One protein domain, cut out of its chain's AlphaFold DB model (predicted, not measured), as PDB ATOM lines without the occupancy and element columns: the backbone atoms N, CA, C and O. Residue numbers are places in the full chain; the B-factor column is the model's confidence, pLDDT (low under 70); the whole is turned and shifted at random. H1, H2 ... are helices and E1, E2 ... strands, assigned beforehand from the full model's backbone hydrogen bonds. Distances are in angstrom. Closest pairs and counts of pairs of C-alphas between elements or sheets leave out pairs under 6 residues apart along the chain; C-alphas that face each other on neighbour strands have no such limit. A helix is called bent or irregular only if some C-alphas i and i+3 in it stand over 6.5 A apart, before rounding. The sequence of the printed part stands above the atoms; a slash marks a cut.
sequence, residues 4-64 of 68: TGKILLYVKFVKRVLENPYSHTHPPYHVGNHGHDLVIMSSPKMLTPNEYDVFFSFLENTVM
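AT A GLANCE: This is residues 4 to 64 of the 68 residues of an uncharacterized protein of Faecalibacterium prausnitzii M21/2 (UniProt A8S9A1). What does the model look like? A hairpin of two strands, E1 and E2, in which E1 bends sharply at residue 21, has helix H2 folded back over one of its faces, mainly over E1, while residues 4 to 13 of helix H1 stick out as a free arm. What is it made of? The printed part has 61 residues, with two named helices and two named strands in the order H1, E1, E2, H2; the sheet E1 - E2 is antiparallel and the class is mixed, helices and strands. How closely is it gathered? It is loose, with a radius of gyration of the C-alphas of 14.2 A and spans of 39 by 29 by 19 A.

IN THESE COORDINATES: Where does the first helix run? H1 is residues 4 to 14, 16.1 A long, from C-alpha 4 at (-1.608, -35.593, -13.333). It is neither bent nor irregular, but only just: C-alphas 4 and 7 are 6.0 A apart. Where are the strands? E1 is residues 18 to 26, 18.4 A long, beginning at C-alpha 18 at (-16.137, -22.435, 0.929), and it bends by 87 degrees at residue 21. E2 is residues 36 to 42, 18.3 A long. Where does the last helix end? H2 is residues 49 to 63, 20.2 A long, and ends at C-alpha 63 at (-0.450, -20.636, 16.945).

HOW THE PARTS SIT: How do the strands pair? E1 and E2 form a hairpin, antiparallel, with 150 degrees between their directions. N 18 and O 42, 2.7 A apart, and N 26 and O 36, 2.8 A apart, are within hydrogen-bond range; C-alphas 25 and 37 face each other at 4.3 A. Where is H2? Its centre is 12.1 A from that of E1, and the closest C-alphas of the two are those of Tyr 22 and Tyr 52, 7.8 A apart. Where is H1? It is apart from E2 and from H2, and a tight link of 3 residues joins it to E1. Are the helix backbones complete? In H2 every O i to N i+4 pair is within hydrogen-bond range; in H1 6 of 7 are.

THE WHOLE: How far does it reach? The two C-alphas farthest apart, those of Thr 4 and Asn 50, are 39.4 A apart. Without residues 4 to 13, which stand free, the body spans 35 by 21 by 16 A. Is anything cut or linked at length? The printed part has no cut; the links E1 to E2, 9 residues, and E2 to H2, 6 residues, are short. Where is confidence low? Residues 4 to 15 are under 70, and the mean pLDDT of the printed part is 85.4.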
ATOM      1  N   THR A   4      -0.206 -35.997 -13.133       54.38
ATOM      2  CA  THR A   4      -1.608 -35.593 -13.333       54.38
ATOM      3  C   THR A   4      -2.536 -36.025 -12.183       54.38
ATOM      4  O   THR A   4      -3.589 -35.431 -11.979       54.38
ATOM      5  N   GLY A   5      -2.144 -37.029 -11.385       50.81
ATOM      6  CA  GLY A   5      -2.982 -37.588 -10.312       50.81
ATOM      7  C   GLY A   5      -2.965 -36.818  -8.981       50.81
ATOM      8  O   GLY A   5      -3.999 -36.716  -8.326       50.81
ATOM      9  N   LYS A   6      -1.819 -36.242  -8.575       51.28
ATOM     10  CA  LYS A   6      -1.691 -35.514  -7.290       51.28
ATOM     11  C   LYS A   6      -2.406 -34.160  -7.303       51.28
ATOM     12  O   LYS A   6      -3.083 -33.822  -6.337       51.28
ATOM     13  N   ILE A   7      -2.311 -33.424  -8.412       54.09
ATOM     14  CA  ILE A   7      -3.001 -32.137  -8.599       54.09
ATOM     15  C   ILE A   7      -4.522 -32.352  -8.610       54.09
ATOM     16  O   ILE A   7      -5.256 -31.617  -7.958       54.09
ATOM     17  N   LEU A   8      -4.999 -33.415  -9.267       51.16
ATOM     18  CA  LEU A   8      -6.425 -33.738  -9.316       51.16
ATOM     19  C   LEU A   8      -6.996 -34.111  -7.936       51.16
ATOM     20  O   LEU A   8      -8.117 -33.717  -7.623       51.16
ATOM     21  N   LEU A   9      -6.239 -34.827  -7.095       52.16
ATOM     22  CA  LEU A   9      -6.657 -35.160  -5.727       52.16
ATOM     23  C   LEU A   9      -6.700 -33.919  -4.818       52.16
ATOM     24  O   LEU A   9      -7.670 -33.747  -4.083       52.16
ATOM     25  N   TYR A  10      -5.703 -33.030  -4.923       52.47
ATOM     26  CA  TYR A  10      -5.676 -31.742  -4.217       52.47
ATOM     27  C   TYR A  10      -6.904 -30.889  -4.569       52.47
ATOM     28  O   TYR A  10      -7.638 -30.453  -3.686       52.47
ATOM     29  N   VAL A  11      -7.225 -30.767  -5.860       52.78
ATOM     30  CA  VAL A  11      -8.423 -30.051  -6.331       52.78
ATOM     31  C   VAL A  11      -9.721 -30.728  -5.864       52.78
ATOM     32  O   VAL A  11     -10.693 -30.043  -5.548       52.78
ATOM     33  N   LYS A  12      -9.764 -32.064  -5.766       53.62
ATOM     34  CA  LYS A  12     -10.951 -32.802  -5.291       53.62
ATOM     35  C   LYS A  12     -11.198 -32.631  -3.784       53.62
ATOM     36  O   LYS A  12     -12.355 -32.651  -3.377       53.62
ATOM     37  N   PHE A  13     -10.146 -32.434  -2.983       56.34
ATOM     38  CA  PHE A  13     -10.241 -32.123  -1.548       56.34
ATOM     39  C   PHE A  13     -10.655 -30.659  -1.316       56.34
ATOM     40  O   PHE A  13     -11.564 -30.389  -0.535       56.34
ATOM     41  N   VAL A  14     -10.078 -29.727  -2.084       57.34
ATOM     42  CA  VAL A  14     -10.407 -28.290  -2.033       57.34
ATOM     43  C   VAL A  14     -11.817 -27.997  -2.576       57.34
ATOM     44  O   VAL A  14     -12.469 -27.059  -2.139       57.34
ATOM     45  N   LYS A  15     -12.378 -28.843  -3.448       61.62
ATOM     46  CA  LYS A  15     -13.749 -28.665  -3.971       61.62
ATOM     47  C   LYS A  15     -14.874 -28.699  -2.922       61.62
ATOM     48  O   LYS A  15     -16.026 -28.480  -3.289       61.62
ATOM     49  N   ARG A  16     -14.582 -29.010  -1.655       79.94
ATOM     50  CA  ARG A  16     -15.557 -29.006  -0.548       79.94
ATOM     51  C   ARG A  16     -15.340 -27.882   0.464       79.94
ATOM     52  O   ARG A  16     -16.020 -27.887   1.488       79.94
ATOM     53  N   VAL A  17     -14.419 -26.954   0.210       86.62
ATOM     54  CA  VAL A  17     -14.251 -25.758   1.042       86.62
ATOM     55  C   VAL A  17     -14.935 -24.551   0.401       86.62
ATOM     56  O   VAL A  17     -15.022 -24.439  -0.819       86.62
ATOM     57  N   LEU A  18     -15.446 -23.672   1.249       91.19
ATOM     58  CA  LEU A  18     -16.137 -22.435   0.929       91.19
ATOM     59  C   LEU A  18     -15.240 -21.268   1.333       91.19
ATOM     60  O   LEU A  18     -14.625 -21.301   2.399       91.19
ATOM     61  N   GLU A  19     -15.180 -20.256   0.482       93.00
ATOM     62  CA  GLU A  19     -14.490 -18.999   0.754       93.00
ATOM     63  C   GLU A  19     -15.326 -18.124   1.692       93.00
ATOM     64  O   GLU A  19     -16.540 -17.997   1.520       93.00
ATOM     65  N   ASN A  20     -14.683 -17.545   2.706       94.88
ATOM     66  CA  ASN A  20     -15.335 -16.685   3.686       94.88
ATOM     67  C   ASN A  20     -15.080 -15.204   3.368       94.88
ATOM     68  O   ASN A  20     -13.956 -14.846   3.025       94.88
ATOM     69  N   PRO A  21     -16.074 -14.316   3.549       94.62
ATOM     70  CA  PRO A  21     -15.997 -12.909   3.157       94.62
ATOM     71  C   PRO A  21     -15.316 -12.044   4.230       94.62
ATOM     72  O   PRO A  21     -15.688 -10.888   4.424       94.62
ATOM     73  N   TYR A  22     -14.365 -12.607   4.975       94.25
ATOM     74  CA  TYR A  22     -13.657 -11.905   6.041       94.25
ATOM     75  C   TYR A  22     -12.251 -11.574   5.560       94.25
ATOM     76  O   TYR A  22     -11.503 -12.464   5.157       94.25
ATOM     77  N   SER A  23     -11.902 -10.287   5.598       93.25
ATOM     78  CA  SER A  23     -10.528  -9.860   5.347       93.25
ATOM     79  C   SER A  23      -9.635 -10.421   6.449       93.25
ATOM     80  O   SER A  23      -9.920 -10.235   7.634       93.25
ATOM     81  N   HIS A  24      -8.587 -11.138   6.053       94.44
ATOM     82  CA  HIS A  24      -7.686 -11.790   6.983       94.44
ATOM     83  C   HIS A  24      -6.233 -11.572   6.572       94.44
ATOM     84  O   HIS A  24      -5.792 -12.019   5.513       94.44
ATOM     85  N   THR A  25      -5.482 -10.936   7.464       94.31
ATOM     86  CA  THR A  25      -4.031 -10.818   7.364       94.31
ATOM     87  C   THR A  25      -3.420 -11.714   8.431       94.31
ATOM     88  O   THR A  25      -3.556 -11.459   9.628       94.31
ATOM     89  N   HIS A  26      -2.753 -12.782   8.005       92.19
ATOM     90  CA  HIS A  26      -2.067 -13.686   8.913       92.19
ATOM     91  C   HIS A  26      -0.829 -12.976   9.480       92.19
ATOM     92  O   HIS A  26      -0.008 -12.496   8.686       92.19
ATOM     93  N   PRO A  27      -0.645 -12.910  10.815       91.44
ATOM     94  CA  PRO A  27       0.548 -12.303  11.395       91.44
ATOM     95  C   PRO A  27       1.823 -13.024  10.913       91.44
ATOM     96  O   PRO A  27       1.775 -14.216  10.604       91.44
ATOM     97  N   PRO A  28       2.969 -12.340  10.783       91.94
ATOM     98  CA  PRO A  28       4.209 -12.994  10.366       91.94
ATOM     99  C   PRO A  28       4.639 -14.078  11.375       91.94
ATOM    100  O   PRO A  28       4.071 -14.203  12.447       91.94
ATOM    101  N   TYR A  29       5.656 -14.885  11.059       89.88
ATOM    102  CA  TYR A  29       6.293 -15.803  12.036       89.88
ATOM    103  C   TYR A  29       7.661 -15.323  12.535       89.88
ATOM    104  O   TYR A  29       8.228 -15.930  13.437       89.88
ATOM    105  N   HIS A  30       8.184 -14.225  11.977       87.56
ATOM    106  CA  HIS A  30       9.460 -13.631  12.374       87.56
ATOM    107  C   HIS A  30       9.344 -12.106  12.467       87.56
ATOM    108  O   HIS A  30       8.686 -11.483  11.629       87.56
ATOM    109  N   VAL A  31      10.031 -11.512  13.450       83.81
ATOM    110  CA  VAL A  31      10.144 -10.052  13.588       83.81
ATOM    111  C   VAL A  31      10.726  -9.453  12.310       83.81
ATOM    112  O   VAL A  31      11.710  -9.956  11.773       83.81
ATOM    113  N   GLY A  32      10.128  -8.358  11.843       86.06
ATOM    114  CA  GLY A  32      10.574  -7.635  10.650       86.06
ATOM    115  C   GLY A  32       9.930  -8.105   9.345       86.06
ATOM    116  O   GLY A  32      10.052  -7.409   8.341       86.06
ATOM    117  N   ASN A  33       9.195  -9.221   9.355       89.56
ATOM    118  CA  ASN A  33       8.344  -9.599   8.228       89.56
ATOM    119  C   ASN A  33       6.981  -8.902   8.328       89.56
ATOM    120  O   ASN A  33       6.526  -8.556   9.415       89.56
ATOM    121  N   HIS A  34       6.316  -8.714   7.189       89.12
ATOM    122  CA  HIS A  34       4.935  -8.238   7.144       89.12
ATOM    123  C   HIS A  34       3.956  -9.410   7.227       89.12
ATOM    124  O   HIS A  34       4.295 -10.538   6.866       89.12
ATOM    125  N   GLY A  35       2.736  -9.132   7.691       89.62
ATOM    126  CA  GLY A  35       1.643 -10.094   7.606       89.62
ATOM    127  C   GLY A  35       1.294 -10.434   6.154       89.62
ATOM    128  O   GLY A  35       1.629  -9.693   5.227       89.62
ATOM    129  N   HIS A  36       0.632 -11.570   5.963       92.25
ATOM    130  CA  HIS A  36       0.245 -12.068   4.646       92.25
ATOM    131  C   HIS A  36      -1.273 -12.077   4.503       92.25
ATOM    132  O   HIS A  36      -1.960 -12.709   5.305       92.25
ATOM    133  N   ASP A  37      -1.789 -11.424   3.464       93.38
ATOM    134  CA  ASP A  37      -3.216 -11.463   3.157       93.38
ATOM    135  C   ASP A  37      -3.590 -12.845   2.628       93.38
ATOM    136  O   ASP A  37      -3.071 -13.308   1.608       93.38
ATOM    137  N   LEU A  38      -4.483 -13.517   3.349       92.75
ATOM    138  CA  LEU A  38      -4.963 -14.850   3.023       92.75
ATOM    139  C   LEU A  38      -6.488 -14.864   2.982       92.75
ATOM    140  O   LEU A  38      -7.172 -14.089   3.644       92.75
ATOM    141  N   VAL A  39      -7.020 -15.819   2.227       92.75
ATOM    142  CA  VAL A  39      -8.451 -16.106   2.192       92.75
ATOM    143  C   VAL A  39      -8.763 -17.210   3.195       92.75
ATOM    144  O   VAL A  39      -8.154 -18.283   3.159       92.75
ATOM    145  N   ILE A  40      -9.736 -16.973   4.077       94.25
ATOM    146  CA  ILE A  40     -10.209 -18.003   5.003       94.25
ATOM    147  C   ILE A  40     -11.154 -18.955   4.279       94.25
ATOM    148  O   ILE A  40     -12.215 -18.567   3.789       94.25
ATOM    149  N   MET A  41     -10.790 -20.233   4.275       94.06
ATOM    150  CA  MET A  41     -11.584 -21.309   3.691       94.06
ATOM    151  C   MET A  41     -12.175 -22.184   4.800       94.06
ATOM    152  O   MET A  41     -11.465 -22.563   5.730       94.06
ATOM    153  N   SER A  42     -13.452 -22.555   4.704       93.44
ATOM    154  CA  SER A  42     -14.125 -23.414   5.692       93.44
ATOM    155  C   SER A  42     -14.977 -24.502   5.038       93.44
ATOM    156  O   SER A  42     -15.351 -24.416   3.876       93.44
ATOM    157  N   SER A  43     -15.281 -25.571   5.768       92.31
ATOM    158  CA  SER A  43     -16.124 -26.675   5.292       92.31
ATOM    159  C   SER A  43     -16.866 -27.301   6.472       92.31
ATOM    160  O   SER A  43     -16.290 -27.363   7.560       92.31
ATOM    161  N   PRO A  44     -18.118 -27.774   6.310       92.38
ATOM    162  CA  PRO A  44     -18.931 -27.790   5.084       92.38
ATOM    163  C   PRO A  44     -19.732 -26.503   4.837       92.38
ATOM    164  O   PRO A  44     -20.422 -26.409   3.826       92.38
ATOM    165  N   LYS A  45     -19.677 -25.537   5.758       93.12
ATOM    166  CA  LYS A  45     -20.406 -24.265   5.692       93.12
ATOM    167  C   LYS A  45     -19.451 -23.081   5.837       93.12
ATOM    168  O   LYS A  45     -18.343 -23.237   6.357       93.12
ATOM    169  N   MET A  46     -19.899 -21.909   5.396       95.06
ATOM    170  CA  MET A  46     -19.242 -20.641   5.716       95.06
ATOM    171  C   MET A  46     -19.295 -20.395   7.225       95.06
ATOM    172  O   MET A  46     -20.254 -20.795   7.894       95.06
ATOM    173  N   LEU A  47     -18.264 -19.742   7.743       96.56
ATOM    174  CA  LEU A  47     -18.224 -19.253   9.108       96.56
ATOM    175  C   LEU A  47     -19.204 -18.092   9.252       96.56
ATOM    176  O   LEU A  47     -19.278 -17.192   8.411       96.56
ATOM    177  N   THR A  48     -19.930 -18.091  10.356       97.44
ATOM    178  CA  THR A  48     -20.553 -16.875  10.880       97.44
ATOM    179  C   THR A  48     -19.471 -15.905  11.382       97.44
ATOM    180  O   THR A  48     -18.359 -16.351  11.676       97.44
ATOM    181  N   PRO A  49     -19.773 -14.603  11.541       96.81
ATOM    182  CA  PRO A  49     -18.792 -13.642  12.050       96.81
ATOM    183  C   PRO A  49     -18.212 -14.057  13.410       96.81
ATOM    184  O   PRO A  49     -17.003 -14.075  13.593       96.81
ATOM    185  N   ASN A  50     -19.063 -14.539  14.320       97.94
ATOM    186  CA  ASN A  50     -18.624 -15.027  15.626       97.94
ATOM    187  C   ASN A  50     -17.706 -16.263  15.531       97.94
ATOM    188  O   ASN A  50     -16.764 -16.396  16.304       97.94
ATOM    189  N   GLU A  51     -17.964 -17.191  14.601       97.62
ATOM    190  CA  GLU A  51     -17.068 -18.338  14.381       97.62
ATOM    191  C   GLU A  51     -15.706 -17.891  13.820       97.62
ATOM    192  O   GLU A  51     -14.686 -18.474  14.191       97.62
ATOM    193  N   TYR A  52     -15.673 -16.850  12.979       97.12
ATOM    194  CA  TYR A  52     -14.422 -16.229  12.534       97.12
ATOM    195  C   TYR A  52     -13.663 -15.590  13.704       97.12
ATOM    196  O   TYR A  52     -12.472 -15.850  13.851       97.12
ATOM    197  N   ASP A  53     -14.338 -14.839  14.573       97.06
ATOM    198  CA  ASP A  53     -13.703 -14.184  15.727       97.06
ATOM    199  C   ASP A  53     -13.101 -15.203  16.707       97.06
ATOM    200  O   ASP A  53     -11.980 -15.034  17.196       97.06
ATOM    201  N   VAL A  54     -13.814 -16.308  16.958       97.50
ATOM    202  CA  VAL A  54     -13.313 -17.425  17.776       97.50
ATOM    203  C   VAL A  54     -12.101 -18.084  17.117       97.50
ATOM    204  O   VAL A  54     -11.110 -18.361  17.796       97.50
ATOM    205  N   PHE A  55     -12.153 -18.317  15.804       96.19
ATOM    206  CA  PHE A  55     -11.015 -18.841  15.045       96.19
ATOM    207  C   PHE A  55      -9.800 -17.912  15.140       96.19
ATOM    208  O   PHE A  55      -8.701 -18.378  15.443       96.19
ATOM    209  N   PHE A  56      -9.990 -16.613  14.920       95.44
ATOM    210  CA  PHE A  56      -8.913 -15.630  14.937       95.44
ATOM    211  C   PHE A  56      -8.284 -15.527  16.328       95.44
ATOM    212  O   PHE A  56      -7.066 -15.621  16.468       95.44
ATOM    213  N   SER A  57      -9.116 -15.496  17.371       96.44
ATOM    214  CA  SER A  57      -8.655 -15.531  18.761       96.44
ATOM    215  C   SER A  57      -7.838 -16.790  19.059       96.44
ATOM    216  O   SER A  57      -6.816 -16.723  19.741       96.44
ATOM    217  N   PHE A  58      -8.256 -17.956  18.558       96.94
ATOM    218  CA  PHE A  58      -7.496 -19.195  18.725       96.94
ATOM    219  C   PHE A  58      -6.150 -19.144  17.992       96.94
ATOM    220  O   PHE A  58      -5.134 -19.542  18.567       96.94
ATOM    221  N   LEU A  59      -6.138 -18.652  16.748       95.06
ATOM    222  CA  LEU A  59      -4.928 -18.476  15.946       95.06
ATOM    223  C   LEU A  59      -3.910 -17.619  16.704       95.06
ATOM    224  O   LEU A  59      -2.787 -18.073  16.925       95.06
ATOM    225  N   GLU A  60      -4.312 -16.436  17.167       93.88
ATOM    226  CA  GLU A  60      -3.431 -15.520  17.896       93.88
ATOM    227  C   GLU A  60      -2.911 -16.139  19.198       93.88
ATOM    228  O   GLU A  60      -1.707 -16.181  19.446       93.88
ATOM    229  N   ASN A  61      -3.810 -16.690  20.015       95.50
ATOM    230  CA  ASN A  61      -3.467 -17.140  21.365       95.50
ATOM    231  C   ASN A  61      -2.828 -18.532  21.430       95.50
ATOM    232  O   ASN A  61      -2.342 -18.925  22.493       95.50
ATOM    233  N   THR A  62      -2.833 -19.291  20.334       94.69
ATOM    234  CA  THR A  62      -2.287 -20.657  20.300       94.69
ATOM    235  C   THR A  62      -1.157 -20.781  19.297       94.69
ATOM    236  O   THR A  62      -0.049 -21.157  19.672       94.69
ATOM    237  N   VAL A  63      -1.425 -20.465  18.030       92.50
ATOM    238  CA  VAL A  63      -0.450 -20.636  16.945       92.50
ATOM    239  C   VAL A  63       0.577 -19.512  16.984       92.50
ATOM    240  O   VAL A  63       1.776 -19.776  16.922       92.50
ATOM    241  N   MET A  64       0.114 -18.273  17.168       93.25
ATOM    242  CA  MET A  64       0.979 -17.091  17.166       93.25
ATOM    243  C   MET A  64       1.528 -16.733  18.548       93.25
ATOM    244  O   MET A  64       2.343 -15.828  18.654       93.25
TER     245      MET A  64